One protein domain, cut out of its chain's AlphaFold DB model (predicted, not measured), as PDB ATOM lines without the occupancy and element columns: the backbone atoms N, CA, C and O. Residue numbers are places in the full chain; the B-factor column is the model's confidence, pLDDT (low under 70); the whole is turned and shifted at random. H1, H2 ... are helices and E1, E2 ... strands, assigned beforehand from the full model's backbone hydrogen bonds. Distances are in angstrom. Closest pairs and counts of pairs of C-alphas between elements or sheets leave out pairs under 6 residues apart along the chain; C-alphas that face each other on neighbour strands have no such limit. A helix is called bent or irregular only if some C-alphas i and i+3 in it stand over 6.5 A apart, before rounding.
ATOM      1  N   TYR A 205      75.932 100.480  10.038       88.75
ATOM      2  CA  TYR A 205      76.561  99.288   9.446       88.75
ATOM      3  C   TYR A 205      77.311  99.580   8.137       88.75
ATOM      4  O   TYR A 205      77.703  98.659   7.423       88.75
ATOM      5  N   LEU A 206      77.551 100.857   7.817       87.38
ATOM      6  CA  LEU A 206      78.156 101.257   6.542       87.38
ATOM      7  C   LEU A 206      79.616 100.793   6.397       87.38
ATOM      8  O   LEU A 206      80.077 100.540   5.288       87.38
ATOM      9  N   ASP A 207      80.348 100.658   7.502       86.75
ATOM     10  CA  ASP A 207      81.690 100.072   7.532       86.75
ATOM     11  C   ASP A 207      81.695  98.592   7.115       86.75
ATOM     12  O   ASP A 207      82.562  98.171   6.344       86.75
ATOM     13  N   TYR A 208      80.703  97.817   7.563       88.12
ATOM     14  CA  TYR A 208      80.509  96.427   7.137       88.12
ATOM     15  C   TYR A 208      80.126  96.338   5.660       88.12
ATOM     16  O   TYR A 208      80.711  95.524   4.942       88.12
ATOM     17  N   ASP A 209      79.212  97.193   5.198       86.19
ATOM     18  CA  ASP A 209      78.786  97.266   3.794       86.19
ATOM     19  C   ASP A 209      79.973  97.568   2.863       86.19
ATOM     20  O   ASP A 209      80.221  96.843   1.892       86.19
ATOM     21  N   ILE A 210      80.787  98.575   3.207       84.25
ATOM     22  CA  ILE A 210      82.005  98.921   2.460       84.25
ATOM     23  C   ILE A 210      83.015  97.774   2.490       84.25
ATOM     24  O   ILE A 210      83.597  97.447   1.452       84.25
ATOM     25  N   ASN A 211      83.241  97.158   3.651       88.75
ATOM     26  CA  ASN A 211      84.188  96.055   3.771       88.75
ATOM     27  C   ASN A 211      83.768  94.855   2.913       88.75
ATOM     28  O   ASN A 211      84.592  94.288   2.193       88.75
ATOM     29  N   ALA A 212      82.489  94.482   2.951       86.38
ATOM     30  CA  ALA A 212      81.959  93.386   2.154       86.38
ATOM     31  C   ALA A 212      82.076  93.671   0.656       86.38
ATOM     32  O   ALA A 212      82.585  92.832  -0.089       86.38
ATOM     33  N   TYR A 213      81.719  94.880   0.215       84.81
ATOM     34  CA  TYR A 213      81.964  95.307  -1.161       84.81
ATOM     35  C   TYR A 213      83.447  95.181  -1.541       84.81
ATOM     36  O   TYR A 213      83.772  94.583  -2.569       84.81
ATOM     37  N   ALA A 214      84.359  95.673  -0.696       85.12
ATOM     38  CA  ALA A 214      85.800  95.653  -0.947       85.12
ATOM     39  C   ALA A 214      86.371  94.233  -1.121       85.12
ATOM     40  O   ALA A 214      87.305  94.035  -1.902       85.12
ATOM     41  N   HIS A 215      85.801  93.225  -0.452       86.56
ATOM     42  CA  HIS A 215      86.206  91.831  -0.643       86.56
ATOM     43  C   HIS A 215      85.912  91.304  -2.055       86.56
ATOM     44  O   HIS A 215      86.702  90.513  -2.575       86.56
ATOM     45  N   HIS A 216      84.830  91.763  -2.690       83.56
ATOM     46  CA  HIS A 216      84.385  91.275  -4.001       83.56
ATOM     47  C   HIS A 216      84.770  92.196  -5.163       83.56
ATOM     48  O   HIS A 216      84.949  91.730  -6.288       83.56
ATOM     49  N   ALA A 217      84.938  93.492  -4.915       80.25
ATOM     50  CA  ALA A 217      85.116  94.506  -5.946       80.25
ATOM     51  C   ALA A 217      86.553  94.653  -6.485       80.25
ATOM     52  O   ALA A 217      86.806  95.598  -7.228       80.25
ATOM     53  N   VAL A 218      87.471  93.726  -6.163       85.44
ATOM     54  CA  VAL A 218      88.895  93.721  -6.579       85.44
ATOM     55  C   VAL A 218      89.040  94.114  -8.064       85.44
ATOM     56  O   VAL A 218      88.614  93.335  -8.927       85.44
ATOM     57  N   PRO A 219      89.568  95.310  -8.393       88.00
ATOM     58  CA  PRO A 219      89.525  95.847  -9.752       88.00
ATOM     59  C   PRO A 219      90.485  95.126 -10.704       88.00
ATOM     60  O   PRO A 219      91.603  94.780 -10.324       88.00
ATOM     61  N   ARG A 220      90.052  94.926 -11.958       89.00
ATOM     62  CA  ARG A 220      90.893  94.386 -13.046       89.00
ATOM     63  C   ARG A 220      91.120  95.406 -14.158       89.00
ATOM     64  O   ARG A 220      92.253  95.632 -14.567       89.00
ATOM     65  N   SER A 221      90.053  96.059 -14.606       89.06
ATOM     66  CA  SER A 221      90.094  97.045 -15.691       89.06
ATOM     67  C   SER A 221      90.098  98.490 -15.175       89.06
ATOM     68  O   SER A 221      89.840  98.760 -13.999       89.06
ATOM     69  N   TYR A 222      90.331  99.450 -16.075       87.50
ATOM     70  CA  TYR A 222      90.154 100.875 -15.767       87.50
ATOM     71  C   TYR A 222      88.719 101.188 -15.308       87.50
ATOM     72  O   TYR A 222      88.524 101.954 -14.367       87.50
ATOM     73  N   ASP A 223      87.715 100.581 -15.943       83.62
ATOM     74  CA  ASP A 223      86.308 100.792 -15.591       83.62
ATOM     75  C   ASP A 223      85.979 100.205 -14.215       83.62
ATOM     76  O   ASP A 223      85.248 100.829 -13.449       83.62
ATOM     77  N   ASP A 224      86.537  99.043 -13.867       84.00
ATOM     78  CA  ASP A 224      86.407  98.488 -12.516       84.00
ATOM     79  C   ASP A 224      87.024  99.423 -11.478       84.00
ATOM     80  O   ASP A 224      86.418  99.687 -10.441       84.00
ATOM     81  N   MET A 225      88.209  99.961 -11.780       87.75
ATOM     82  CA  MET A 225      88.885 100.918 -10.913       87.75
ATOM     83  C   MET A 225      88.031 102.177 -10.714       87.75
ATOM     84  O   MET A 225      87.831 102.611  -9.581       87.75
ATOM     85  N   GLN A 226      87.453 102.723 -11.789       86.12
ATOM     86  CA  GLN A 226      86.543 103.864 -11.700       86.12
ATOM     87  C   GLN A 226      85.296 103.537 -10.876       86.12
ATOM     88  O   GLN A 226      84.934 104.338 -10.025       86.12
ATOM     89  N   LYS A 227      84.695 102.352 -11.033       79.75
ATOM     90  CA  LYS A 227      83.538 101.926 -10.226       79.75
ATOM     91  C   LYS A 227      83.861 101.827  -8.737       79.75
ATOM     92  O   LYS A 227      83.044 102.254  -7.932       79.75
ATOM     93  N   VAL A 228      85.021 101.281  -8.364       83.06
ATOM     94  CA  VAL A 228      85.454 101.220  -6.957       83.06
ATOM     95  C   VAL A 228      85.551 102.627  -6.376       83.06
ATOM     96  O   VAL A 228      84.998 102.894  -5.309       83.06
ATOM     97  N   ILE A 229      86.206 103.541  -7.099       84.25
ATOM     98  CA  ILE A 229      86.299 104.943  -6.688       84.25
ATOM     99  C   ILE A 229      84.915 105.565  -6.601       84.25
ATOM    100  O   ILE A 229      84.627 106.197  -5.595       84.25
ATOM    101  N   ASP A 230      84.045 105.350  -7.582       77.81
ATOM    102  CA  ASP A 230      82.692 105.895  -7.594       77.81
ATOM    103  C   ASP A 230      81.854 105.339  -6.443       77.81
ATOM    104  O   ASP A 230      81.133 106.095  -5.825       77.81
ATOM    105  N   VAL A 231      81.950 104.060  -6.080       75.81
ATOM    106  CA  VAL A 231      81.184 103.482  -4.962       75.81
ATOM    107  C   VAL A 231      81.644 104.051  -3.619       75.81
ATOM    108  O   VAL A 231      80.818 104.477  -2.809       75.81
ATOM    109  N   ILE A 232      82.956 104.112  -3.385       74.88
ATOM    110  CA  ILE A 232      83.507 104.676  -2.146       74.88
ATOM    111  C   ILE A 232      83.249 106.191  -2.105       74.88
ATOM    112  O   ILE A 232      82.832 106.726  -1.085       74.88
ATOM    113  N   THR A 233      83.413 106.880  -3.236       69.69
ATOM    114  CA  THR A 233      83.233 108.333  -3.355       69.69
ATOM    115  C   THR A 233      81.776 108.739  -3.495       69.69
ATOM    116  O   THR A 233      81.483 109.871  -3.173       69.69
ATOM    117  N   ASN A 234      80.832 107.882  -3.889       60.56
ATOM    118  CA  ASN A 234      79.388 108.177  -3.871       60.56
ATOM    119  C   ASN A 234      78.848 108.281  -2.436       60.56
ATOM    120  O   ASN A 234      77.746 108.781  -2.233       60.56
ATOM    121  N   HIS A 235      79.658 107.931  -1.431       53.59
ATOM    122  CA  HIS A 235      79.448 108.393  -0.060       53.59
ATOM    123  C   HIS A 235      79.718 109.913   0.104       53.59
ATOM    124  O   HIS A 235      79.274 110.493   1.086       53.59
ATOM    125  N   LYS A 236      80.351 110.580  -0.877       38.75
ATOM    126  CA  LYS A 236      80.704 112.019  -0.955       38.75
ATOM    127  C   LYS A 236      80.566 112.680  -2.344       38.75
ATOM    128  O   LYS A 236      81.091 113.774  -2.505       38.75
ATOM    129  N   ALA A 237      79.918 112.113  -3.364       37.06
ATOM    130  CA  ALA A 237      79.933 112.708  -4.713       37.06
ATOM    131  C   ALA A 237      78.951 113.901  -4.803       37.06
ATOM    132  O   ALA A 237      77.770 113.739  -5.077       37.06
ATOM    133  N   ILE A 238      79.356 115.070  -4.295       33.69
ATOM    134  CA  ILE A 238      79.984 116.224  -4.970       33.69
ATOM    135  C   ILE A 238      78.927 117.201  -5.511       33.69
ATOM    136  O   ILE A 238      78.355 117.041  -6.586       33.69
ATOM    137  N   PHE A 239      78.737 118.292  -4.762       32.28
ATOM    138  CA  PHE A 239      78.413 119.584  -5.355       32.28
ATOM    139  C   PHE A 239      79.649 120.092  -6.091       32.28
ATOM    140  O   PHE A 239      80.659 120.337  -5.449       32.28
ATOM    141  N   LYS A 286      73.442 112.807  -3.307       49.88
ATOM    142  CA  LYS A 286      74.030 113.543  -2.182       49.88
ATOM    143  C   LYS A 286      74.418 112.508  -1.123       49.88
ATOM    144  O   LYS A 286      73.606 111.632  -0.851       49.88
ATOM    145  N   ALA A 287      75.627 112.610  -0.574       69.94
ATOM    146  CA  ALA A 287      76.210 111.714   0.428       69.94
ATOM    147  C   ALA A 287      75.183 111.064   1.382       69.94
ATOM    148  O   ALA A 287      74.298 111.749   1.889       69.94
ATOM    149  N   ILE A 288      75.318 109.768   1.689       79.75
ATOM    150  CA  ILE A 288      74.415 109.040   2.613       79.75
ATOM    151  C   ILE A 288      74.242 109.799   3.935       79.75
ATOM    152  O   ILE A 288      73.122 109.998   4.399       79.75
ATOM    153  N   PHE A 289      75.349 110.291   4.499       85.62
ATOM    154  CA  PHE A 289      75.357 111.109   5.711       85.62
ATOM    155  C   PHE A 289      74.605 112.438   5.538       85.62
ATOM    156  O   PHE A 289      73.854 112.840   6.425       85.62
ATOM    157  N   ASP A 290      74.719 113.091   4.375       84.38
ATOM    158  CA  ASP A 290      73.926 114.285   4.058       84.38
ATOM    159  C   ASP A 290      72.435 113.970   3.957       84.38
ATOM    160  O   ASP A 290      71.607 114.796   4.346       84.38
ATOM    161  N   ARG A 291      72.069 112.798   3.426       87.62
ATOM    162  CA  ARG A 291      70.668 112.385   3.365       87.62
ATOM    163  C   ARG A 291      70.121 112.080   4.757       87.62
ATOM    164  O   ARG A 291      69.031 112.554   5.061       87.62
ATOM    165  N   TYR A 292      70.870 111.383   5.610       91.31
ATOM    166  CA  TYR A 292      70.485 111.188   7.012       91.31
ATOM    167  C   TYR A 292      70.310 112.522   7.740       91.31
ATOM    168  O   TYR A 292      69.273 112.745   8.360       91.31
ATOM    169  N   ARG A 293      71.249 113.461   7.573       93.69
ATOM    170  CA  ARG A 293      71.117 114.830   8.087       93.69
ATOM    171  C   ARG A 293      69.833 115.508   7.599       93.69
ATOM    172  O   ARG A 293      69.080 116.036   8.407       93.69
ATOM    173  N   GLN A 294      69.543 115.453   6.299       93.44
ATOM    174  CA  GLN A 294      68.321 116.034   5.720       93.44
ATOM    175  C   GLN A 294      67.038 115.373   6.243       93.44
ATOM    176  O   GLN A 294      66.033 116.062   6.428       93.44
ATOM    177  N   ASN A 295      67.054 114.061   6.483       95.00
ATOM    178  CA  ASN A 295      65.932 113.342   7.084       95.00
ATOM    179  C   ASN A 295      65.714 113.780   8.536       95.00
ATOM    180  O   ASN A 295      64.577 114.012   8.929       95.00
ATOM    181  N   MET A 296      66.784 113.987   9.304       97.06
ATOM    182  CA  MET A 296      66.690 114.504  10.673       97.06
ATOM    183  C   MET A 296      66.233 115.969  10.707       97.06
ATOM    184  O   MET A 296      65.397 116.341  11.525       97.06
ATOM    185  N   GLU A 297      66.690 116.807   9.772       97.12
ATOM    186  CA  GLU A 297      66.168 118.172   9.581       97.12
ATOM    187  C   GLU A 297      64.676 118.164   9.199       97.12
ATOM    188  O   GLU A 297      63.911 119.045   9.601       97.12
ATOM    189  N   LEU A 298      64.238 117.176   8.414       97.12
ATOM    190  CA  LEU A 298      62.823 116.945   8.139       97.12
ATOM    191  C   LEU A 298      62.081 116.486   9.400       97.12
ATOM    192  O   LEU A 298      60.977 116.969   9.629       97.12
ATOM    193  N   GLY A 299      62.691 115.638  10.229       97.81
ATOM    194  CA  GLY A 299      62.156 115.213  11.522       97.81
ATOM    195  C   GLY A 299      61.877 116.392  12.443       97.81
ATOM    196  O   GLY A 299      60.756 116.530  12.927       97.81
ATOM    197  N   VAL A 300      62.820 117.332  12.554       98.25
ATOM    198  CA  VAL A 300      62.627 118.592  13.293       98.25
ATOM    199  C   VAL A 300      61.396 119.354  12.791       98.25
ATOM    200  O   VAL A 300      60.553 119.756  13.590       98.25
ATOM    201  N   ARG A 301      61.232 119.509  11.469       97.88
ATOM    202  CA  ARG A 301      60.056 120.185  10.883       97.88
ATOM    203  C   ARG A 301      58.753 119.407  11.080       97.88
ATOM    204  O   ARG A 301      57.687 120.012  11.164       97.88
ATOM    205  N   ALA A 302      58.829 118.083  11.126       98.06
ATOM    206  CA  ALA A 302      57.680 117.203  11.291       98.06
ATOM    207  C   ALA A 302      57.282 116.991  12.759       98.06
ATOM    208  O   ALA A 302      56.189 116.495  13.008       98.06
ATOM    209  N   GLY A 303      58.126 117.399  13.714       97.50
ATOM    210  CA  GLY A 303      57.936 117.148  15.144       97.50
ATOM    211  C   GLY A 303      58.430 115.774  15.601       97.50
ATOM    212  O   GLY A 303      58.110 115.353  16.705       97.50
ATOM    213  N   MET A 304      59.206 115.075  14.777       97.44
ATOM    214  CA  MET A 304      59.840 113.799  15.106       97.44
ATOM    215  C   MET A 304      61.257 114.068  15.608       97.44
ATOM    216  O   MET A 304      62.212 114.035  14.833       97.44
ATOM    217  N   VAL A 305      61.383 114.371  16.900       96.44
ATOM    218  CA  VAL A 305      62.672 114.572  17.578       96.44
ATOM    219  C   VAL A 305      62.611 113.875  18.931       96.44
ATOM    220  O   VAL A 305      61.610 114.005  19.633       96.44
ATOM    221  N   ARG A 306      63.657 113.117  19.277       95.19
ATOM    222  CA  ARG A 306      63.751 112.438  20.576       95.19
ATOM    223  C   ARG A 306      64.090 113.426  21.695       95.19
ATOM    224  O   ARG A 306      64.474 114.562  21.421       95.19
ATOM    225  N   SER A 307      63.971 112.981  22.941       95.31
ATOM    226  CA  SER A 307      64.396 113.766  24.098       95.31
ATOM    227  C   SER A 307      65.902 114.057  24.068       95.31
ATOM    228  O   SER A 307      66.661 113.420  23.333       95.31
ATOM    229  N   SER A 308      66.364 115.016  24.864       94.00
ATOM    230  CA  SER A 308      67.781 115.370  24.960       94.00
ATOM    231  C   SER A 308      68.635 114.192  25.438       94.00
ATOM    232  O   SER A 308      69.709 113.960  24.873       94.00
ATOM    233  N   THR A 309      68.136 113.398  26.390       91.81
ATOM    234  CA  THR A 309      68.784 112.160  26.845       91.81
ATOM    235  C   THR A 309      68.879 111.136  25.714       91.81
ATOM    236  O   THR A 309      69.968 110.634  25.429       91.81
ATOM    237  N   ASP A 310      67.782 110.884  25.001       91.81
ATOM    238  CA  ASP A 310      67.739 109.912  23.904       91.81
ATOM    239  C   ASP A 310      68.584 110.333  22.692       91.81
ATOM    240  O   ASP A 310      69.218 109.499  22.039       91.81
ATOM    241  N   CYS A 311      68.624 111.631  22.383       93.25
ATOM    242  CA  CYS A 311      69.499 112.184  21.354       93.25
ATOM    243  C   CYS A 311      70.976 111.965  21.703       93.25
ATOM    244  O   CYS A 311      71.752 111.515  20.856       93.25
ATOM    245  N   ALA A 312      71.366 112.258  22.949       91.12
ATOM    246  CA  ALA A 312      72.733 112.050  23.417       91.12
ATOM    247  C   ALA A 312      73.110 110.561  23.393       91.12
ATOM    248  O   ALA A 312      74.176 110.199  22.892       91.12
ATOM    249  N   ALA A 313      72.208 109.694  23.859       89.19
ATOM    250  CA  ALA A 313      72.335 108.243  23.796       89.19
ATOM    251  C   ALA A 313      72.546 107.734  22.361       89.19
ATOM    252  O   ALA A 313      73.494 106.993  22.102       89.19
ATOM    253  N   GLY A 314      71.717 108.174  21.408       91.75
ATOM    254  CA  GLY A 314      71.846 107.799  19.999       91.75
ATOM    255  C   GLY A 314      73.151 108.276  19.359       91.75
ATOM    256  O   GLY A 314      73.809 107.520  18.640       91.75
ATOM    257  N   ALA A 315      73.584 109.502  19.668       92.12
ATOM    258  CA  ALA A 315      74.874 110.017  19.217       92.12
ATOM    259  C   ALA A 315      76.050 109.224  19.812       92.12
ATOM    260  O   ALA A 315      77.022 108.943  19.111       92.12
ATOM    261  N   HIS A 316      75.977 108.836  21.087       87.62
ATOM    262  CA  HIS A 316      76.995 108.004  21.734       87.62
ATOM    263  C   HIS A 316      77.088 106.616  21.099       87.62
ATOM    264  O   HIS A 316      78.190 106.195  20.751       87.62
ATOM    265  N   ALA A 317      75.954 105.949  20.878       88.81
ATOM    266  CA  ALA A 317      75.910 104.639  20.236       88.81
ATOM    267  C   ALA A 317      76.486 104.682  18.809       88.81
ATOM    268  O   ALA A 317      77.310 103.846  18.435       88.81
ATOM    269  N   PHE A 318      76.142 105.718  18.035       92.25
ATOM    270  CA  PHE A 318      76.721 105.947  16.710       92.25
ATOM    271  C   PHE A 318      78.237 106.176  16.757       92.25
ATOM    272  O   PHE A 318      78.981 105.595  15.966       92.25
ATOM    273  N   LYS A 319      78.721 106.991  17.700       90.62
ATOM    274  CA  LYS A 319      80.159 107.234  17.879       90.62
ATOM    275  C   LYS A 319      80.917 105.966  18.269       90.62
ATOM    276  O   LYS A 319      82.021 105.768  17.769       90.62
ATOM    277  N   ASP A 320      80.342 105.116  19.117       84.94
ATOM    278  CA  ASP A 320      80.958 103.848  19.522       84.94
ATOM    279  C   ASP A 320      81.036 102.853  18.356       84.94
ATOM    280  O   ASP A 320      82.057 102.198  18.155       84.94
ATOM    281  N   ARG A 321      80.023 102.834  17.485       88.06
ATOM    282  CA  ARG A 321      80.054 102.007  16.275       88.06
ATOM    283  C   ARG A 321      81.231 102.330  15.350       88.06
ATOM    284  O   ARG A 321      81.801 101.433  14.740       88.06
ATOM    285  N   TYR A 322      81.634 103.598  15.307       90.00
ATOM    286  CA  TYR A 322      82.775 104.090  14.531       90.00
ATOM    287  C   TYR A 322      83.937 104.551  15.421       90.00
ATOM    288  O   TYR A 322      84.702 105.449  15.043       90.00
ATOM    289  N   ARG A 323      84.078 103.934  16.604       85.62
ATOM    290  CA  ARG A 323      84.946 104.395  17.695       85.62
ATOM    291  C   ARG A 323      86.342 104.758  17.231       85.62
ATOM    292  O   ARG A 323      86.782 105.872  17.480       85.62
ATOM    293  N   GLY A 324      87.039 103.863  16.536       85.69
ATOM    294  CA  GLY A 324      88.432 104.096  16.152       85.69
ATOM    295  C   GLY A 324      88.636 105.329  15.256       85.69
ATOM    296  O   GLY A 324      89.615 106.065  15.426       85.69
ATOM    297  N   LEU A 325      87.684 105.631  14.368       90.00
ATOM    298  CA  LEU A 325      87.706 106.840  13.541       90.00
ATOM    299  C   LEU A 325      87.375 108.092  14.368       90.00
ATOM    300  O   LEU A 325      88.133 109.064  14.343       90.00
ATOM    301  N   VAL A 326      86.275 108.052  15.127       90.50
ATOM    302  CA  VAL A 326      85.782 109.185  15.930       90.50
ATOM    303  C   VAL A 326      86.802 109.601  16.987       90.50
ATOM    304  O   VAL A 326      87.122 110.778  17.126       90.50
ATOM    305  N   MET A 327      87.380 108.625  17.678       84.12
ATOM    306  CA  MET A 327      88.371 108.809  18.736       84.12
ATOM    307  C   MET A 327      89.627 109.543  18.281       84.12
ATOM    308  O   MET A 327      90.192 110.341  19.029       84.12
ATOM    309  N   ARG A 328      90.084 109.264  17.058       87.88
ATOM    310  CA  ARG A 328      91.273 109.905  16.486       87.88
ATOM    311  C   ARG A 328      90.945 111.245  15.826       87.88
ATOM    312  O   ARG A 328      91.870 111.995  15.529       87.88
ATOM    313  N   GLY A 329      89.665 111.531  15.572       90.12
ATOM    314  CA  GLY A 329      89.176 112.823  15.083       90.12
ATOM    315  C   GLY A 329      89.734 113.255  13.724       90.12
ATOM    316  O   GLY A 329      89.691 114.435  13.391       90.12
ATOM    317  N   ARG A 330      90.299 112.328  12.940       94.00
ATOM    318  CA  ARG A 330      90.909 112.609  11.633       94.00
ATOM    319  C   ARG A 330      90.513 111.548  10.624       94.00
ATOM    320  O   ARG A 330      90.634 110.361  10.911       94.00
ATOM    321  N   ALA A 331      90.138 111.963   9.415       91.06
ATOM    322  CA  ALA A 331      89.732 111.047   8.348       91.06
ATOM    323  C   ALA A 331      90.775 109.944   8.088       91.06
ATOM    324  O   ALA A 331      90.420 108.790   7.871       91.06
ATOM    325  N   SER A 332      92.072 110.273   8.178       94.94
ATOM    326  CA  SER A 332      93.178 109.330   7.956       94.94
ATOM    327  C   SER A 332      93.206 108.133   8.909       94.94
ATOM    328  O   SER A 332      93.864 107.149   8.592       94.94
ATOM    329  N   ALA A 333      92.483 108.179  10.033       94.19
ATOM    330  CA  ALA A 333      92.301 107.035  10.923       94.19
ATOM    331  C   ALA A 333      91.528 105.880  10.270       94.19
ATOM    332  O   ALA A 333      91.747 104.730  10.628       94.19
ATOM    333  N   ALA A 334      90.675 106.161   9.279       92.19
ATOM    334  CA  ALA A 334      89.903 105.139   8.575       92.19
ATOM    335  C   ALA A 334      90.782 104.089   7.873       92.19
ATOM    336  O   ALA A 334      90.334 102.974   7.639       92.19
ATOM    337  N   LEU A 335      92.038 104.423   7.551       94.25
ATOM    338  CA  LEU A 335      92.998 103.491   6.947       94.25
ATOM    339  C   LEU A 335      93.482 102.416   7.933       94.25
ATOM    340  O   LEU A 335      93.893 101.342   7.501       94.25
ATOM    341  N   ASP A 336      93.420 102.700   9.235       93.38
ATOM    342  CA  ASP A 336      93.842 101.784  10.299       93.38
ATOM    343  C   ASP A 336      92.712 100.815  10.708       93.38
ATOM    344  O   ASP A 336      92.969  99.786  11.348       93.38
ATOM    345  N   GLU A 337      91.474 101.124  10.314       92.44
ATOM    346  CA  GLU A 337      90.278 100.319  10.565       92.44
ATOM    347  C   GLU A 337      90.200  99.094   9.642       92.44
ATOM    348  O   GLU A 337      90.819  99.049   8.576       92.44
ATOM    349  N   PHE A 338      89.422  98.079  10.035       92.12
ATOM    350  CA  PHE A 338      89.337  96.812   9.296       92.12
ATOM    351  C   PHE A 338      88.896  97.005   7.833       92.12
ATOM    352  O   PHE A 338      89.518  96.456   6.926       92.12
ATOM    353  N   TYR A 339      87.894  97.855   7.591       88.69
ATOM    354  CA  TYR A 339      87.388  98.163   6.252       88.69
ATOM    355  C   TYR A 339      88.419  98.922   5.398       88.69
ATOM    356  O   TYR A 339      88.568  98.651   4.202       88.69
ATOM    357  N   GLY A 340      89.192  99.831   6.004       91.75
ATOM    358  CA  GLY A 340      90.269 100.549   5.323       91.75
ATOM    359  C   GLY A 340      91.448  99.646   4.980       91.75
ATOM    360  O   GLY A 340      91.985  99.719   3.871       91.75
ATOM    361  N   LYS A 341      91.806  98.725   5.880       93.75
ATOM    362  CA  LYS A 341      92.818  97.687   5.637       93.75
ATOM    363  C   LYS A 341      92.422  96.768   4.485       93.75
ATOM    364  O   LYS A 341      93.267  96.457   3.649       93.75
ATOM    365  N   THR A 342      91.150  96.386   4.372       91.00
ATOM    366  CA  THR A 342      90.664  95.569   3.248       91.00
ATOM    367  C   THR A 342      90.822  96.279   1.903       91.00
ATOM    368  O   THR A 342      91.256  95.654   0.935       91.00
ATOM    369  N   LEU A 343      90.535  97.582   1.840       87.25
ATOM    370  CA  LEU A 343      90.693  98.397   0.626       87.25
ATOM    371  C   LEU A 343      92.157  98.696   0.269       87.25
ATOM    372  O   LEU A 343      92.470  98.968  -0.887       87.25
ATOM    373  N   THR A 344      93.058  98.664   1.252       87.94
ATOM    374  CA  THR A 344      94.474  99.031   1.073       87.94
ATOM    375  C   THR A 344      95.442  97.847   1.123       87.94
ATOM    376  O   THR A 344      96.651  98.043   0.988       87.94
ATOM    377  N   ARG A 345      94.938  96.614   1.273       90.69
ATOM    378  CA  ARG A 345      95.756  95.391   1.258       90.69
ATOM    379  C   ARG A 345      96.473  95.211  -0.082       90.69
ATOM    380  O   ARG A 345      95.938  95.556  -1.134       90.69
ATOM    381  N   SER A 346      97.644  94.576  -0.050       83.88
ATOM    382  CA  SER A 346      98.473  94.314  -1.241       83.88
ATOM    383  C   SER A 346      97.703  93.618  -2.370       83.88
ATOM    384  O   SER A 346      97.770  94.055  -3.515       83.88
ATOM    385  N   GLY A 347      96.901  92.602  -2.037       85.25
ATOM    386  CA  GLY A 347      96.103  91.842  -3.005       85.25
ATOM    387  C   GLY A 347      94.914  92.597  -3.620       85.25
ATOM    388  O   GLY A 347      94.282  92.084  -4.539       85.25
ATOM    389  N   PHE A 348      94.561  93.800  -3.142       87.62
ATOM    390  CA  PHE A 348      93.403  94.533  -3.674       87.62
ATOM    391  C   PHE A 348      93.637  95.031  -5.105       87.62
ATOM    392  O   PHE A 348      92.717  95.023  -5.911       87.62
ATOM    393  N   LEU A 349      94.865  95.430  -5.439       89.69
ATOM    394  CA  LEU A 349      95.218  95.965  -6.761       89.69
ATOM    395  C   LEU A 349      96.066  94.991  -7.597       89.69
ATOM    396  O   LEU A 349      96.520  95.348  -8.680       89.69
ATOM    397  N   GLU A 350      96.292  93.773  -7.099       88.62
ATOM    398  CA  GLU A 350      97.209  92.789  -7.691       88.62
ATOM    399  C   GLU A 350      96.768  92.312  -9.082       88.62
ATOM    400  O   GLU A 350      97.601  92.066  -9.947       88.62
ATOM    401  N   ASN A 351      95.457  92.249  -9.324       88.06
ATOM    402  CA  ASN A 351      94.884  91.748 -10.576       88.06
ATOM    403  C   ASN A 351      94.602  92.847 -11.617       88.06
ATOM    404  O   ASN A 351      93.841  92.607 -12.557       88.06
ATOM    405  N   LEU A 352      95.164  94.052 -11.452       91.50
ATOM    406  CA  LEU A 352      95.012  95.124 -12.435       91.50
ATOM    407  C   LEU A 352      95.701  94.761 -13.756       91.50
ATOM    408  O   LEU A 352      96.868  94.368 -13.790       91.50
ATOM    409  N   GLU A 353      94.985  94.950 -14.861       93.88
ATOM    410  CA  GLU A 353      95.511  94.743 -16.204       93.88
ATOM    411  C   GLU A 353      96.705  95.665 -16.487       93.88
ATOM    412  O   GLU A 353      96.769  96.829 -16.068       93.88
ATOM    413  N   LYS A 354      97.665  95.144 -17.255       93.69
ATOM    414  CA  LYS A 354      98.884  95.868 -17.620       93.69
ATOM    415  C   LYS A 354      98.540  97.184 -18.330       93.69
ATOM    416  O   LYS A 354      97.790  97.190 -19.302       93.69
ATOM    417  N   GLY A 355      99.125  98.295 -17.879       93.50
ATOM    418  CA  GLY A 355      98.893  99.625 -18.451       93.50
ATOM    419  C   GLY A 355      97.743 100.408 -17.806       93.50
ATOM    420  O   GLY A 355      97.648 101.617 -18.029       93.50
ATOM    421  N   VAL A 356      96.879  99.773 -16.996       94.25
ATOM    422  CA  VAL A 356      95.769 100.471 -16.318       94.25
ATOM    423  C   VAL A 356      96.296 101.474 -15.298       94.25
ATOM    424  O   VAL A 356      95.836 102.614 -15.283       94.25
ATOM    425  N   ALA A 357      97.276 101.093 -14.476       93.25
ATOM    426  CA  ALA A 357      97.833 101.970 -13.449       93.25
ATOM    427  C   ALA A 357      98.546 103.192 -14.057       93.25
ATOM    428  O   ALA A 357      98.382 104.316 -13.575       93.25
ATOM    429  N   GLU A 358      99.296 102.997 -15.144       95.69
ATOM    430  CA  GLU A 358      99.983 104.057 -15.882       95.69
ATOM    431  C   GLU A 358      98.983 105.001 -16.547       95.69
ATOM    432  O   GLU A 358      99.115 106.224 -16.439       95.69
ATOM    433  N   ARG A 359      97.954 104.441 -17.196       95.94
ATOM    434  CA  ARG A 359      96.867 105.214 -17.799       95.94
ATOM    435  C   ARG A 359      96.127 106.033 -16.747       95.94
ATOM    436  O   ARG A 359      95.939 107.230 -16.939       95.94
ATOM    437  N   TRP A 360      95.763 105.413 -15.626       94.25
ATOM    438  CA  TRP A 360      95.097 106.079 -14.511       94.25
ATOM    439  C   TRP A 360      95.930 107.243 -13.981       94.25
ATOM    440  O   TRP A 360      95.431 108.360 -13.874       94.25
ATOM    441  N   ARG A 361      97.227 107.021 -13.739       94.44
ATOM    442  CA  ARG A 361      98.148 108.074 -13.296       94.44
ATOM    443  C   ARG A 361      98.249 109.217 -14.304       94.44
ATOM    444  O   ARG A 361      98.273 110.372 -13.888       94.44
ATOM    445  N   LYS A 362      98.299 108.917 -15.604       95.31
ATOM    446  CA  LYS A 362      98.357 109.931 -16.667       95.31
ATOM    447  C   LYS A 362      97.075 110.763 -16.741       95.31
ATOM    448  O   LYS A 362      97.155 111.969 -16.937       95.31
ATOM    449  N   GLU A 363      95.913 110.130 -16.604       93.94
ATOM    450  CA  GLU A 363      94.613 110.793 -16.769       93.94
ATOM    451  C   GLU A 363      94.124 111.504 -15.500       93.94
ATOM    452  O   GLU A 363      93.549 112.584 -15.584       93.94
ATOM    453  N   LYS A 364      94.338 110.909 -14.322       89.31
ATOM    454  CA  LYS A 364      93.844 111.424 -13.034       89.31
ATOM    455  C   LYS A 364      94.894 112.216 -12.256       89.31
ATOM    456  O   LYS A 364      94.561 112.818 -11.242       89.31
ATOM    457  N   ASN A 365      96.149 112.209 -12.711       93.44
ATOM    458  CA  ASN A 365      97.293 112.829 -12.036       93.44
ATOM    459  C   ASN A 365      97.536 112.306 -10.601       93.44
ATOM    460  O   ASN A 365      98.071 113.002  -9.744       93.44
ATOM    461  N   VAL A 366      97.132 111.063 -10.328       93.62
ATOM    462  CA  VAL A 366      97.253 110.403  -9.023       93.62
ATOM    463  C   VAL A 366      97.378 108.891  -9.226       93.62
ATOM    464  O   VAL A 366      96.873 108.348 -10.207       93.62
ATOM    465  N   SER A 367      98.087 108.187  -8.341       94.31
ATOM    466  CA  SER A 367      98.190 106.721  -8.434       94.31
ATOM    467  C   SER A 367      96.867 106.042  -8.074       94.31
ATOM    468  O   SER A 367      96.109 106.568  -7.264       94.31
ATOM    469  N   VAL A 368      96.624 104.837  -8.600       92.00
ATOM    470  CA  VAL A 368      95.445 104.021  -8.241       92.00
ATOM    471  C   VAL A 368      95.318 103.811  -6.728       92.00
ATOM    472  O   VAL A 368      94.242 103.992  -6.169       92.00
ATOM    473  N   ASN A 369      96.429 103.525  -6.043       92.31
ATOM    474  CA  ASN A 369      96.464 103.337  -4.591       92.31
ATOM    475  C   ASN A 369      96.061 104.624  -3.856       92.31
ATOM    476  O   ASN A 369      95.221 104.607  -2.959       92.31
ATOM    477  N   GLN A 370      96.615 105.763  -4.280       93.06
ATOM    478  CA  GLN A 370      96.267 107.046  -3.685       93.06
ATOM    479  C   GLN A 370      94.807 107.426  -3.971       93.06
ATOM    480  O   GLN A 370      94.146 107.912  -3.065       93.06
ATOM    481  N   SER A 371      94.260 107.115  -5.152       91.94
ATOM    482  CA  SER A 371      92.835 107.325  -5.437       91.94
ATOM    483  C   SER A 371      91.922 106.527  -4.507       91.94
ATOM    484  O   SER A 371      90.941 107.083  -4.032       91.94
ATOM    485  N   VAL A 372      92.235 105.257  -4.212       90.69
ATOM    486  CA  VAL A 372      91.439 104.448  -3.263       90.69
ATOM    487  C   VAL A 372      91.474 105.063  -1.868       90.69
ATOM    488  O   VAL A 372      90.433 105.196  -1.226       90.69
ATOM    489  N   LYS A 373      92.662 105.476  -1.412       92.38
ATOM    490  CA  LYS A 373      92.818 106.160  -0.124       92.38
ATOM    491  C   LYS A 373      92.009 107.449  -0.103       92.38
ATOM    492  O   LYS A 373      91.168 107.609   0.770       92.38
ATOM    493  N   ASP A 374      92.209 108.329  -1.079       89.75
ATOM    494  CA  ASP A 374      91.497 109.602  -1.171       89.75
ATOM    495  C   ASP A 374      89.987 109.384  -1.195       89.75
ATOM    496  O   ASP A 374      89.277 110.054  -0.451       89.75
ATOM    497  N   ALA A 375      89.503 108.402  -1.959       86.56
ATOM    498  CA  ALA A 375      88.100 108.021  -1.984       86.56
ATOM    499  C   ALA A 375      87.601 107.608  -0.596       86.56
ATOM    500  O   ALA A 375      86.566 108.098  -0.180       86.56
ATOM    501  N   LEU A 376      88.319 106.781   0.166       88.12
ATOM    502  CA  LEU A 376      87.887 106.398   1.517       88.12
ATOM    503  C   LEU A 376      87.872 107.595   2.479       88.12
ATOM    504  O   LEU A 376      86.899 107.814   3.203       88.12
ATOM    505  N   LEU A 377      88.946 108.385   2.473       89.81
ATOM    506  CA  LEU A 377      89.119 109.515   3.384       89.81
ATOM    507  C   LEU A 377      88.077 110.603   3.137       89.81
ATOM    508  O   LEU A 377      87.467 111.132   4.063       89.81
ATOM    509  N   GLN A 378      87.886 110.938   1.869       85.75
ATOM    510  CA  GLN A 378      87.009 112.009   1.441       85.75
ATOM    511  C   GLN A 378      85.567 111.528   1.312       85.75
ATOM    512  O   GLN A 378      84.669 112.256   1.709       85.75
ATOM    513  N   GLY A 379      85.376 110.337   0.746       79.12
ATOM    514  CA  GLY A 379      84.112 109.653   0.478       79.12
ATOM    515  C   GLY A 379      83.330 109.321   1.730       79.12
ATOM    516  O   GLY A 379      82.143 109.590   1.817       79.12
ATOM    517  N   PHE A 380      84.011 108.730   2.701       85.94
ATOM    518  CA  PHE A 380      83.354 108.068   3.816       85.94
ATOM    519  C   PHE A 380      83.764 108.668   5.157       85.94
ATOM    520  O   PHE A 380      82.913 109.110   5.924       85.94
ATOM    521  N   ALA A 381      85.071 108.743   5.418       90.38
ATOM    522  CA  ALA A 381      85.573 109.083   6.744       90.38
ATOM    523  C   ALA A 381      85.273 110.537   7.145       90.38
ATOM    524  O   ALA A 381      84.810 110.776   8.256       90.38
ATOM    525  N   GLN A 382      85.508 111.508   6.254       89.00
ATOM    526  CA  GLN A 382      85.217 112.911   6.557       89.00
ATOM    527  C   GLN A 382      83.707 113.180   6.717       89.00
ATOM    528  O   GLN A 382      83.339 113.731   7.751       89.00
ATOM    529  N   PRO A 383      82.813 112.742   5.804       89.19
ATOM    530  CA  PRO A 383      81.371 112.915   5.985       89.19
ATOM    531  C   PRO A 383      80.814 112.268   7.255       89.19
ATOM    532  O   PRO A 383      79.885 112.803   7.855       89.19
ATOM    533  N   LEU A 384      81.389 111.144   7.694       91.56
ATOM    534  CA  LEU A 384      81.035 110.518   8.965       91.56
ATOM    535  C   LEU A 384      81.384 111.425  10.151       91.56
ATOM    536  O   LEU A 384      80.544 111.645  11.019       91.56
ATOM    537  N   LEU A 385      82.598 111.986  10.176       92.56
ATOM    538  CA  LEU A 385      83.012 112.944  11.209       92.56
ATOM    539  C   LEU A 385      82.151 114.218  11.180       92.56
ATOM    540  O   LEU A 385      81.759 114.719  12.234       92.56
ATOM    541  N   ASP A 386      81.795 114.705   9.990       92.56
ATOM    542  CA  ASP A 386      80.897 115.852   9.823       92.56
ATOM    543  C   ASP A 386      79.483 115.535  10.348       92.56
ATOM    544  O   ASP A 386      78.835 116.383  10.966       92.56
ATOM    545  N   PHE A 387      79.008 114.300  10.156       94.06
ATOM    546  CA  PHE A 387      77.739 113.833  10.709       94.06
ATOM    547  C   PHE A 387      77.781 113.727  12.236       94.06
ATOM    548  O   PHE A 387      76.836 114.155  12.893       94.06
ATOM    549  N   VAL A 388      78.888 113.253  12.817       94.94
ATOM    550  CA  VAL A 388      79.094 113.282  14.277       94.94
ATOM    551  C   VAL A 388      79.006 114.712  14.808       94.94
ATOM    552  O   VAL A 388      78.280 114.964  15.766       94.94
ATOM    553  N   HIS A 389      79.665 115.668  14.148       95.44
ATOM    554  CA  HIS A 389      79.562 117.081  14.513       95.44
ATOM    555  C   HIS A 389      78.116 117.599  14.407       95.44
ATOM    556  O   HIS A 389      77.655 118.348  15.269       95.44
ATOM    557  N   PHE A 390      77.379 117.214  13.360       97.19
ATOM    558  CA  PHE A 390      75.961 117.553  13.224       97.19
ATOM    559  C   PHE A 390      75.129 117.012  14.395       97.19
ATOM    560  O   PHE A 390      74.343 117.772  14.959       97.19
ATOM    561  N   LEU A 391      75.314 115.751  14.790       96.38
ATOM    562  CA  LEU A 391      74.610 115.164  15.931       96.38
ATOM    563  C   LEU A 391      74.923 115.918  17.231       96.38
ATOM    564  O   LEU A 391      74.000 116.349  17.922       96.38
ATOM    565  N   ASP A 392      76.210 116.132  17.520       94.31
ATOM    566  CA  ASP A 392      76.673 116.691  18.793       94.31
ATOM    567  C   ASP A 392      76.351 118.190  18.945       94.31
ATOM    568  O   ASP A 392      76.074 118.650  20.056       94.31
ATOM    569  N   HIS A 393      76.354 118.967  17.855       95.44
ATOM    570  CA  HIS A 393      76.310 120.436  17.936       95.44
ATOM    571  C   HIS A 393      75.144 121.107  17.208       95.44
ATOM    572  O   HIS A 393      74.859 122.279  17.470       95.44
ATOM    573  N   VAL A 394      74.486 120.414  16.277       96.69
ATOM    574  CA  VAL A 394      73.400 120.993  15.473       96.69
ATOM    575  C   VAL A 394      72.066 120.362  15.841       96.69
ATOM    576  O   VAL A 394      71.161 121.070  16.272       96.69
ATOM    577  N   HIS A 395      71.939 119.042  15.700       97.56
ATOM    578  CA  HIS A 395      70.690 118.341  15.983       97.56
ATOM    579  C   HIS A 395      70.361 118.321  17.475       97.56
ATOM    580  O   HIS A 395      69.207 118.536  17.830       97.56
ATOM    581  N   SER A 396      71.368 118.146  18.339       96.69
ATOM    582  CA  SER A 396      71.218 118.159  19.802       96.69
ATOM    583  C   SER A 396      70.454 119.378  20.326       96.69
ATOM    584  O   SER A 396      69.652 119.255  21.245       96.69
ATOM    585  N   ARG A 397      70.620 120.544  19.691       97.38
ATOM    586  CA  ARG A 397      69.924 121.789  20.053       97.38
ATOM    587  C   ARG A 397      68.420 121.734  19.811       97.38
ATOM    588  O   ARG A 397      67.690 122.524  20.394       97.38
ATOM    589  N   HIS A 398      67.950 120.842  18.945       97.75
ATOM    590  CA  HIS A 398      66.530 120.649  18.666       97.75
ATOM    591  C   HIS A 398      65.872 119.605  19.573       97.75
ATOM    592  O   HIS A 398      64.649 119.469  19.525       97.75
ATOM    593  N   CYS A 399      66.645 118.879  20.383       96.69
ATOM    594  CA  CYS A 399      66.126 117.841  21.261       96.69
ATOM    595  C   CYS A 399      65.534 118.476  22.529       96.69
ATOM    596  O   CYS A 399      66.265 119.139  23.265       96.69
ATOM    597  N   PRO A 400      64.221 118.341  22.785       96.00
ATOM    598  CA  PRO A 400      63.597 118.876  23.993       96.00
ATOM    599  C   PRO A 400      64.010 118.096  25.253       96.00
ATOM    600  O   PRO A 400      64.440 116.949  25.150       96.00
ATOM    601  N   PRO A 401      63.817 118.656  26.459       94.81
ATOM    602  CA  PRO A 401      64.069 117.930  27.702       94.81
ATOM    603  C   PRO A 401      63.122 116.731  27.879       94.81
ATOM    604  O   PRO A 401      61.998 116.736  27.375       94.81
ATOM    605  N   ASP A 402      63.535 115.746  28.682       92.38
ATOM    606  CA  ASP A 402      62.766 114.515  28.962       92.38
ATOM    607  C   ASP A 402      61.364 114.773  29.550       92.38
ATOM    608  O   ASP A 402      60.466 113.946  29.439       92.38
ATOM    609  N   SER A 403      61.145 115.944  30.158       92.00
ATOM    610  CA  SER A 403      59.834 116.366  30.671       92.00
ATOM    611  C   SER A 403      58.813 116.709  29.579       92.00
ATOM    612  O   SER A 403      57.640 116.912  29.886       92.00
ATOM    613  N   VAL A 404      59.252 116.820  28.323       89.94
ATOM    614  CA  VAL A 404      58.419 117.156  27.158       89.94
ATOM    615  C   VAL A 404      58.124 115.923  26.325       89.94
ATOM    616  O   VAL A 404      56.997 115.755  25.866       89.94
ATOM    617  N   THR A 405      59.144 115.100  26.085       87.56
ATOM    618  CA  THR A 405      58.984 113.808  25.433       87.56
ATOM    619  C   THR A 405      59.927 112.796  26.059       87.56
ATOM    620  O   THR A 405      61.085 113.104  26.320       87.56
ATOM    621  N   SER A 406      59.413 111.600  26.289       85.00
ATOM    622  CA  SER A 406      60.096 110.456  26.890       85.00
ATOM    623  C   SER A 406      59.887 109.169  26.082       85.00
ATOM    624  O   SER A 406      60.434 108.123  26.417       85.00
ATOM    625  N   GLY A 407      59.095 109.224  25.003       89.25
ATOM    626  CA  GLY A 407      58.848 108.073  24.148       89.25
ATOM    627  C   GLY A 407      58.071 108.399  22.876       89.25
ATOM    628  O   GLY A 407      57.527 109.488  22.692       89.25
ATOM    629  N   LEU A 408      57.985 107.406  21.985       92.56
ATOM    630  CA  LEU A 408      57.361 107.555  20.665       92.56
ATOM    631  C   LEU A 408      55.905 108.023  20.741       92.56
ATOM    632  O   LEU A 408      55.487 108.791  19.889       92.56
ATOM    633  N   SER A 409      55.135 107.612  21.752       91.94
ATOM    634  CA  SER A 409      53.703 107.932  21.872       91.94
ATOM    635  C   SER A 409      53.375 109.423  21.987       91.94
ATOM    636  O   SER A 409      52.213 109.796  21.830       91.94
ATOM    637  N   GLU A 410      54.370 110.252  22.298       94.25
ATOM    638  CA  GLU A 410      54.244 111.706  22.449       94.25
ATOM    639  C   GLU A 410      54.653 112.462  21.177       94.25
ATOM    640  O   GLU A 410      54.538 113.686  21.117       94.25
ATOM    641  N   LEU A 411      55.104 111.740  20.147       96.44
ATOM    642  CA  LEU A 411      55.465 112.302  18.855       96.44
ATOM    643  C   LEU A 411      54.287 112.214  17.866       96.44
ATOM    644  O   LEU A 411      53.525 111.241  17.884       96.44
ATOM    645  N   PRO A 412      54.145 113.192  16.954       97.69
ATOM    646  CA  PRO A 412      55.010 114.357  16.768       97.69
ATOM    647  C   PRO A 412      54.779 115.485  17.793       97.69
ATOM    648  O   PRO A 412      53.652 115.758  18.203       97.69
ATOM    649  N   LEU A 413      55.848 116.208  18.136       97.44
ATOM    650  CA  LEU A 413      55.794 117.447  18.918       97.44
ATOM    651  C   LEU A 413      55.021 118.535  18.157       97.44
ATOM    652  O   LEU A 413      55.175 118.618  16.941       97.44
ATOM    653  N   PRO A 414      54.265 119.429  18.823       97.00
ATOM    654  CA  PRO A 414      53.447 120.452  18.153       97.00
ATOM    655  C   PRO A 414      54.240 121.655  17.605       97.00
ATOM    656  O   PRO A 414      53.761 122.367  16.720       97.00
ATOM    657  N   TYR A 415      55.442 121.907  18.129       97.75
ATOM    658  CA  TYR A 415      56.297 123.034  17.747       97.75
ATOM    659  C   TYR A 415      57.746 122.583  17.593       97.75
ATOM    660  O   TYR A 415      58.174 121.630  18.244       97.75
ATOM    661  N   VAL A 416      58.504 123.292  16.757       97.56
ATOM    662  CA  VAL A 416      59.955 123.105  16.643       97.56
ATOM    663  C   VAL A 416      60.624 123.547  17.944       97.56
ATOM    664  O   VAL A 416      60.303 124.611  18.471       97.56
ATOM    665  N   TRP A 417      61.577 122.763  18.442       96.56
ATOM    666  CA  TRP A 417      62.363 123.089  19.634       96.56
ATOM    667  C   TRP A 417      63.747 123.614  19.274       96.56
ATOM    668  O   TRP A 417      64.299 123.267  18.228       96.56
ATOM    669  N   PHE A 418      64.287 124.485  20.125       96.31
ATOM    670  CA  PHE A 418      65.657 124.980  20.036       96.31
ATOM    671  C   PHE A 418      66.162 125.404  21.421       96.31
ATOM    672  O   PHE A 418      65.508 126.221  22.068       96.31
ATOM    673  N   ASP A 419      67.299 124.860  21.858       94.56
ATOM    674  CA  ASP A 419      67.924 125.085  23.171       94.56
ATOM    675  C   ASP A 419      66.895 125.032  24.322       94.56
ATOM    676  O   ASP A 419      66.643 126.028  25.007       94.56
ATOM    677  N   ASP A 420      66.238 123.875  24.474       91.56
ATOM    678  CA  ASP A 420      65.222 123.583  25.501       91.56
ATOM    679  C   ASP A 420      63.992 124.509  25.504       91.56
ATOM    680  O   ASP A 420      63.268 124.607  26.500       91.56
ATOM    681  N   ARG A 421      63.716 125.209  24.395       94.56
ATOM    682  CA  ARG A 421      62.542 126.083  24.272       94.56
ATOM    683  C   ARG A 421      61.716 125.767  23.025       94.56
ATOM    684  O   ARG A 421      62.276 125.658  21.933       94.56
ATOM    685  N   PRO A 422      60.374 125.701  23.138       95.75
ATOM    686  CA  PRO A 422      59.518 125.552  21.975       95.75
ATOM    687  C   PRO A 422      59.420 126.887  21.230       95.75
ATOM    688  O   PRO A 422      59.011 127.911  21.789       95.75
ATOM    689  N   ASN A 423      59.722 126.878  19.938       95.44
ATOM    690  CA  ASN A 423      59.477 128.003  19.056       95.44
ATOM    691  C   ASN A 423      58.012 127.998  18.600       95.44
ATOM    692  O   ASN A 423      57.663 127.459  17.553       95.44
ATOM    693  N   LYS A 424      57.145 128.660  19.372       93.25
ATOM    694  CA  LYS A 424      55.699 128.744  19.089       93.25
ATOM    695  C   LYS A 424      55.351 129.419  17.753       93.25
ATOM    696  O   LYS A 424      54.219 129.295  17.300       93.25
ATOM    697  N   SER A 425      56.297 130.122  17.119       94.56
ATOM    698  CA  SER A 425      56.105 130.681  15.770       94.56
ATOM    699  C   SER A 425      56.293 129.647  14.650       94.56
ATOM    700  O   SER A 425      55.911 129.902  13.510       94.56
ATOM    701  N   GLN A 426      56.857 128.477  14.966       95.88
ATOM    702  CA  GLN A 426      57.132 127.391  14.030       95.88
ATOM    703  C   GLN A 426      56.390 126.130  14.476       95.88
ATOM    704  O   GLN A 426      56.918 125.295  15.214       95.88
ATOM    705  N   ALA A 427      55.141 126.006  14.026       97.50
ATOM    706  CA  ALA A 427      54.373 124.776  14.169       97.50
ATOM    707  C   ALA A 427      54.990 123.662  13.315       97.50
ATOM    708  O   ALA A 427      55.465 123.908  12.202       97.50
ATOM    709  N   THR A 428      54.971 122.443  13.836       97.81
ATOM    710  CA  THR A 428      55.416 121.267  13.088       97.81
ATOM    711  C   THR A 428      54.339 120.825  12.103       97.81
ATOM    712  O   THR A 428      53.157 121.151  12.241       97.81
ATOM    713  N   THR A 429      54.735 120.083  11.071       97.81
ATOM    714  CA  THR A 429      53.774 119.588  10.076       97.81
ATOM    715  C   THR A 429      52.973 118.389  10.572       97.81
ATOM    716  O   THR A 429      51.858 118.184  10.090       97.81
ATOM    717  N   GLY A 430      53.545 117.578  11.472       97.44
ATOM    718  CA  GLY A 430      52.969 116.311  11.926       97.44
ATOM    719  C   GLY A 430      52.695 115.317  10.793       97.44
ATOM    720  O   GLY A 430      51.779 114.505  10.900       97.44
ATOM    721  N   LYS A 431      53.420 115.421   9.670       97.69
ATOM    722  CA  LYS A 431      53.154 114.662   8.439       97.69
ATOM    723  C   LYS A 431      54.426 114.174   7.762       97.69
ATOM    724  O   LYS A 431      55.442 114.872   7.764       97.69
ATOM    725  N   LEU A 432      54.320 113.016   7.113       95.56
ATOM    726  CA  LEU A 432      55.316 112.492   6.182       95.56
ATOM    727  C   LEU A 432      55.408 113.369   4.916       95.56
ATOM    728  O   LEU A 432      54.465 114.105   4.608       95.56
ATOM    729  N   PRO A 433      56.510 113.288   4.141       91.62
ATOM    730  CA  PRO A 433      56.655 114.011   2.872       91.62
ATOM    731  C   PRO A 433      55.506 113.823   1.878       91.62
ATOM    732  O   PRO A 433      55.199 114.742   1.123       91.62
ATOM    733  N   THR A 434      54.876 112.649   1.875       90.19
ATOM    734  CA  THR A 434      53.737 112.302   1.012       90.19
ATOM    735  C   THR A 434      52.382 112.772   1.563       90.19
ATOM    736  O   THR A 434      51.385 112.737   0.843       90.19
ATOM    737  N   GLY A 435      52.348 113.326   2.782       93.25
ATOM    738  CA  GLY A 435      51.193 114.013   3.370       93.25
ATOM    739  C   GLY A 435      50.407 113.218   4.415       93.25
ATOM    740  O   GLY A 435      49.544 113.800   5.080       93.25
ATOM    741  N   GLU A 436      50.702 111.933   4.595       95.44
ATOM    742  CA  GLU A 436      50.117 111.082   5.629       95.44
ATOM    743  C   GLU A 436      50.464 111.613   7.028       95.44
ATOM    744  O   GLU A 436      51.585 112.088   7.250       95.44
ATOM    745  N   PRO A 437      49.520 111.552   7.982       97.25
ATOM    746  CA  PRO A 437      49.773 111.973   9.352       97.25
ATOM    747  C   PRO A 437      50.781 111.047  10.039       97.25
ATOM    748  O   PRO A 437      50.736 109.828   9.877       97.25
ATOM    749  N   LEU A 438      51.659 111.642  10.840       97.38
ATOM    750  CA  LEU A 438      52.516 110.926  11.777       97.38
ATOM    751  C   LEU A 438      51.747 110.683  13.078       97.38
ATOM    752  O   LEU A 438      51.120 111.596  13.612       97.38
ATOM    753  N   ASP A 439      51.821 109.457  13.588       96.31
ATOM    754  CA  ASP A 439      51.219 109.056  14.859       96.31
ATOM    755  C   ASP A 439      52.192 108.135  15.591       96.31
ATOM    756  O   ASP A 439      52.315 106.947  15.280       96.31
ATOM    757  N   GLY A 440      52.877 108.689  16.586       95.12
ATOM    758  CA  GLY A 440      53.884 107.970  17.340       95.12
ATOM    759  C   GLY A 440      53.347 106.785  18.151       95.12
ATOM    760  O   GLY A 440      54.089 105.834  18.405       95.12
ATOM    761  N   LYS A 441      52.045 106.746  18.482       94.38
ATOM    762  CA  LYS A 441      51.418 105.555  19.087       94.38
ATOM    763  C   LYS A 441      51.308 104.427  18.069       94.38
ATOM    764  O   LYS A 441      51.541 103.268  18.406       94.38
ATOM    765  N   GLN A 442      50.972 104.748  16.820       93.06
ATOM    766  CA  GLN A 442      50.955 103.757  15.742       93.06
ATOM    767  C   GLN A 442      52.366 103.314  15.367       93.06
ATOM    768  O   GLN A 442      52.580 102.124  15.146       93.06
ATOM    769  N   THR A 443      53.336 104.230  15.361       93.75
ATOM    770  CA  THR A 443      54.759 103.897  15.214       93.75
ATOM    771  C   THR A 443      55.187 102.888  16.277       93.75
ATOM    772  O   THR A 443      55.704 101.828  15.928       93.75
ATOM    773  N   TYR A 444      54.883 103.150  17.554       93.75
ATOM    774  CA  TYR A 444      55.186 102.227  18.648       93.75
ATOM    775  C   TYR A 444      54.541 100.851  18.439       93.75
ATOM    776  O   TYR A 444      55.238  99.846  18.505       93.75
ATOM    777  N   ARG A 445      53.244 100.784  18.096       91.75
ATOM    778  CA  ARG A 445      52.553  99.504  17.831       91.75
ATOM    779  C   ARG A 445      53.176  98.709  16.681       91.75
ATOM    780  O   ARG A 445      53.290  97.490  16.779       91.75
ATOM    781  N   ARG A 446      53.587  99.379  15.600       89.62
ATOM    782  CA  ARG A 446      54.242  98.726  14.452       89.62
ATOM    783  C   ARG A 446      55.575  98.102  14.856       89.62
ATOM    784  O   ARG A 446      55.822  96.946  14.524       89.62
ATOM    785  N   ILE A 447      56.390  98.858  15.587       91.31
ATOM    786  CA  ILE A 447      57.708  98.424  16.059       91.31
ATOM    787  C   ILE A 447      57.564  97.302  17.093       91.31
ATOM    788  O   ILE A 447      58.270  96.302  17.010       91.31
ATOM    789  N   LEU A 448      56.621  97.430  18.030       92.50
ATOM    790  CA  LEU A 448      56.396  96.482  19.121       92.50
ATOM    791  C   LEU A 448      56.250  95.041  18.621       92.50
ATOM    792  O   LEU A 448      56.872  94.140  19.177       92.50
TER     793      LEU A 448
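Overview. This is residues 205 to 239 and 286 to 448 of the 703 residues of a protein of Nematostella vectensis (UniProt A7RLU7). One long helix, H9, bent but running nearly straight, lies lengthwise in an elongated body with other helices round it. H2, H6 and H7 pack on its first arm, H9a, with H1 on H7; H3 and H4 run along its second arm, H9b, at whose end sits the small hairpin E1 E2. The printed part has 198 residues, with ten named helices and two named strands in the order H1 to H9, E1, E2, H10; the strands are antiparallel and the class is mostly helix. It is loose, with a radius of gyration of the C-alphas of 21.0 A and spans of 64 by 35 by 33 A.

Arrangement. Start at H1, residues 206 to 216, which touches H7, residues 338 to 344, at a steep tilt of 42 degrees; the closest C-alphas, of Asn 211 and Tyr 339, are 4.6 A apart. The hub is H9, residues 368 to 398, assigned as one helix by its hydrogen bonds but bent, with C-alphas 379 and 382 7.0 A apart; its arms are H9a, residues 368 to 379, and H9b, residues 382 to 398, itself irregular, with C-alphas 392 and 395 6.8 A apart. H2, residues 222 to 233, touches H9a, closest at the C-alphas of Thr 233 and Gly 379, 4.1 A. H3, residues 288 to 302, touches H9b at a shallow tilt of 11 degrees, the same way, closest at C-alphas 289 and 387, 6.2 A. H4, residues 308 to 321, touches H9b at 11 degrees too, opposite ways, closest at C-alphas 315 and 391, 6.1 A. H5, residues 323 to 328, touches H6, residues 331 to 335, only at the corner, closest at C-alphas 325 and 333, 5.3 A. H8, residues 356 to 364, only just touches H9a, with 3 pairs of C-alphas within 8 A. E1, residues 415 to 418, and E2, residues 421 to 427, form a hairpin, with N 423 and O 416 within hydrogen-bond range at 2.8 A. H10, residues 440 to 448, touches no helix. Every O i to N i+4 pair is within range in H2, H3, H4, H7, H8, H9a and H10, against 6 of 7 in H1, 1 of 2 in H5, 9 of 13 in H9b and 0 of 1 in H6, where 2 of 2 O i to N i+3 pairs are.

Along the chain. Find C-alpha 206 at (78.156, 101.257, 6.542), where H1 begins. H3 is 20.5 A long, H4 20.1 A and H9b 23.6 A. H10 ends at C-alpha 448, (56.396, 96.482, 19.121).

Size, cuts and confidence. The farthest C-alphas, of Lys 354 and Lys 424, are 65.5 A apart. Residues 240 to 285 are not printed, and C-alphas 239 and 286 are 8.1 A apart. The links H7 to H8, H9 to E1 and E2 to H10 are long. pLDDT is under 70 at residues 233 to 239 and 286 to 287.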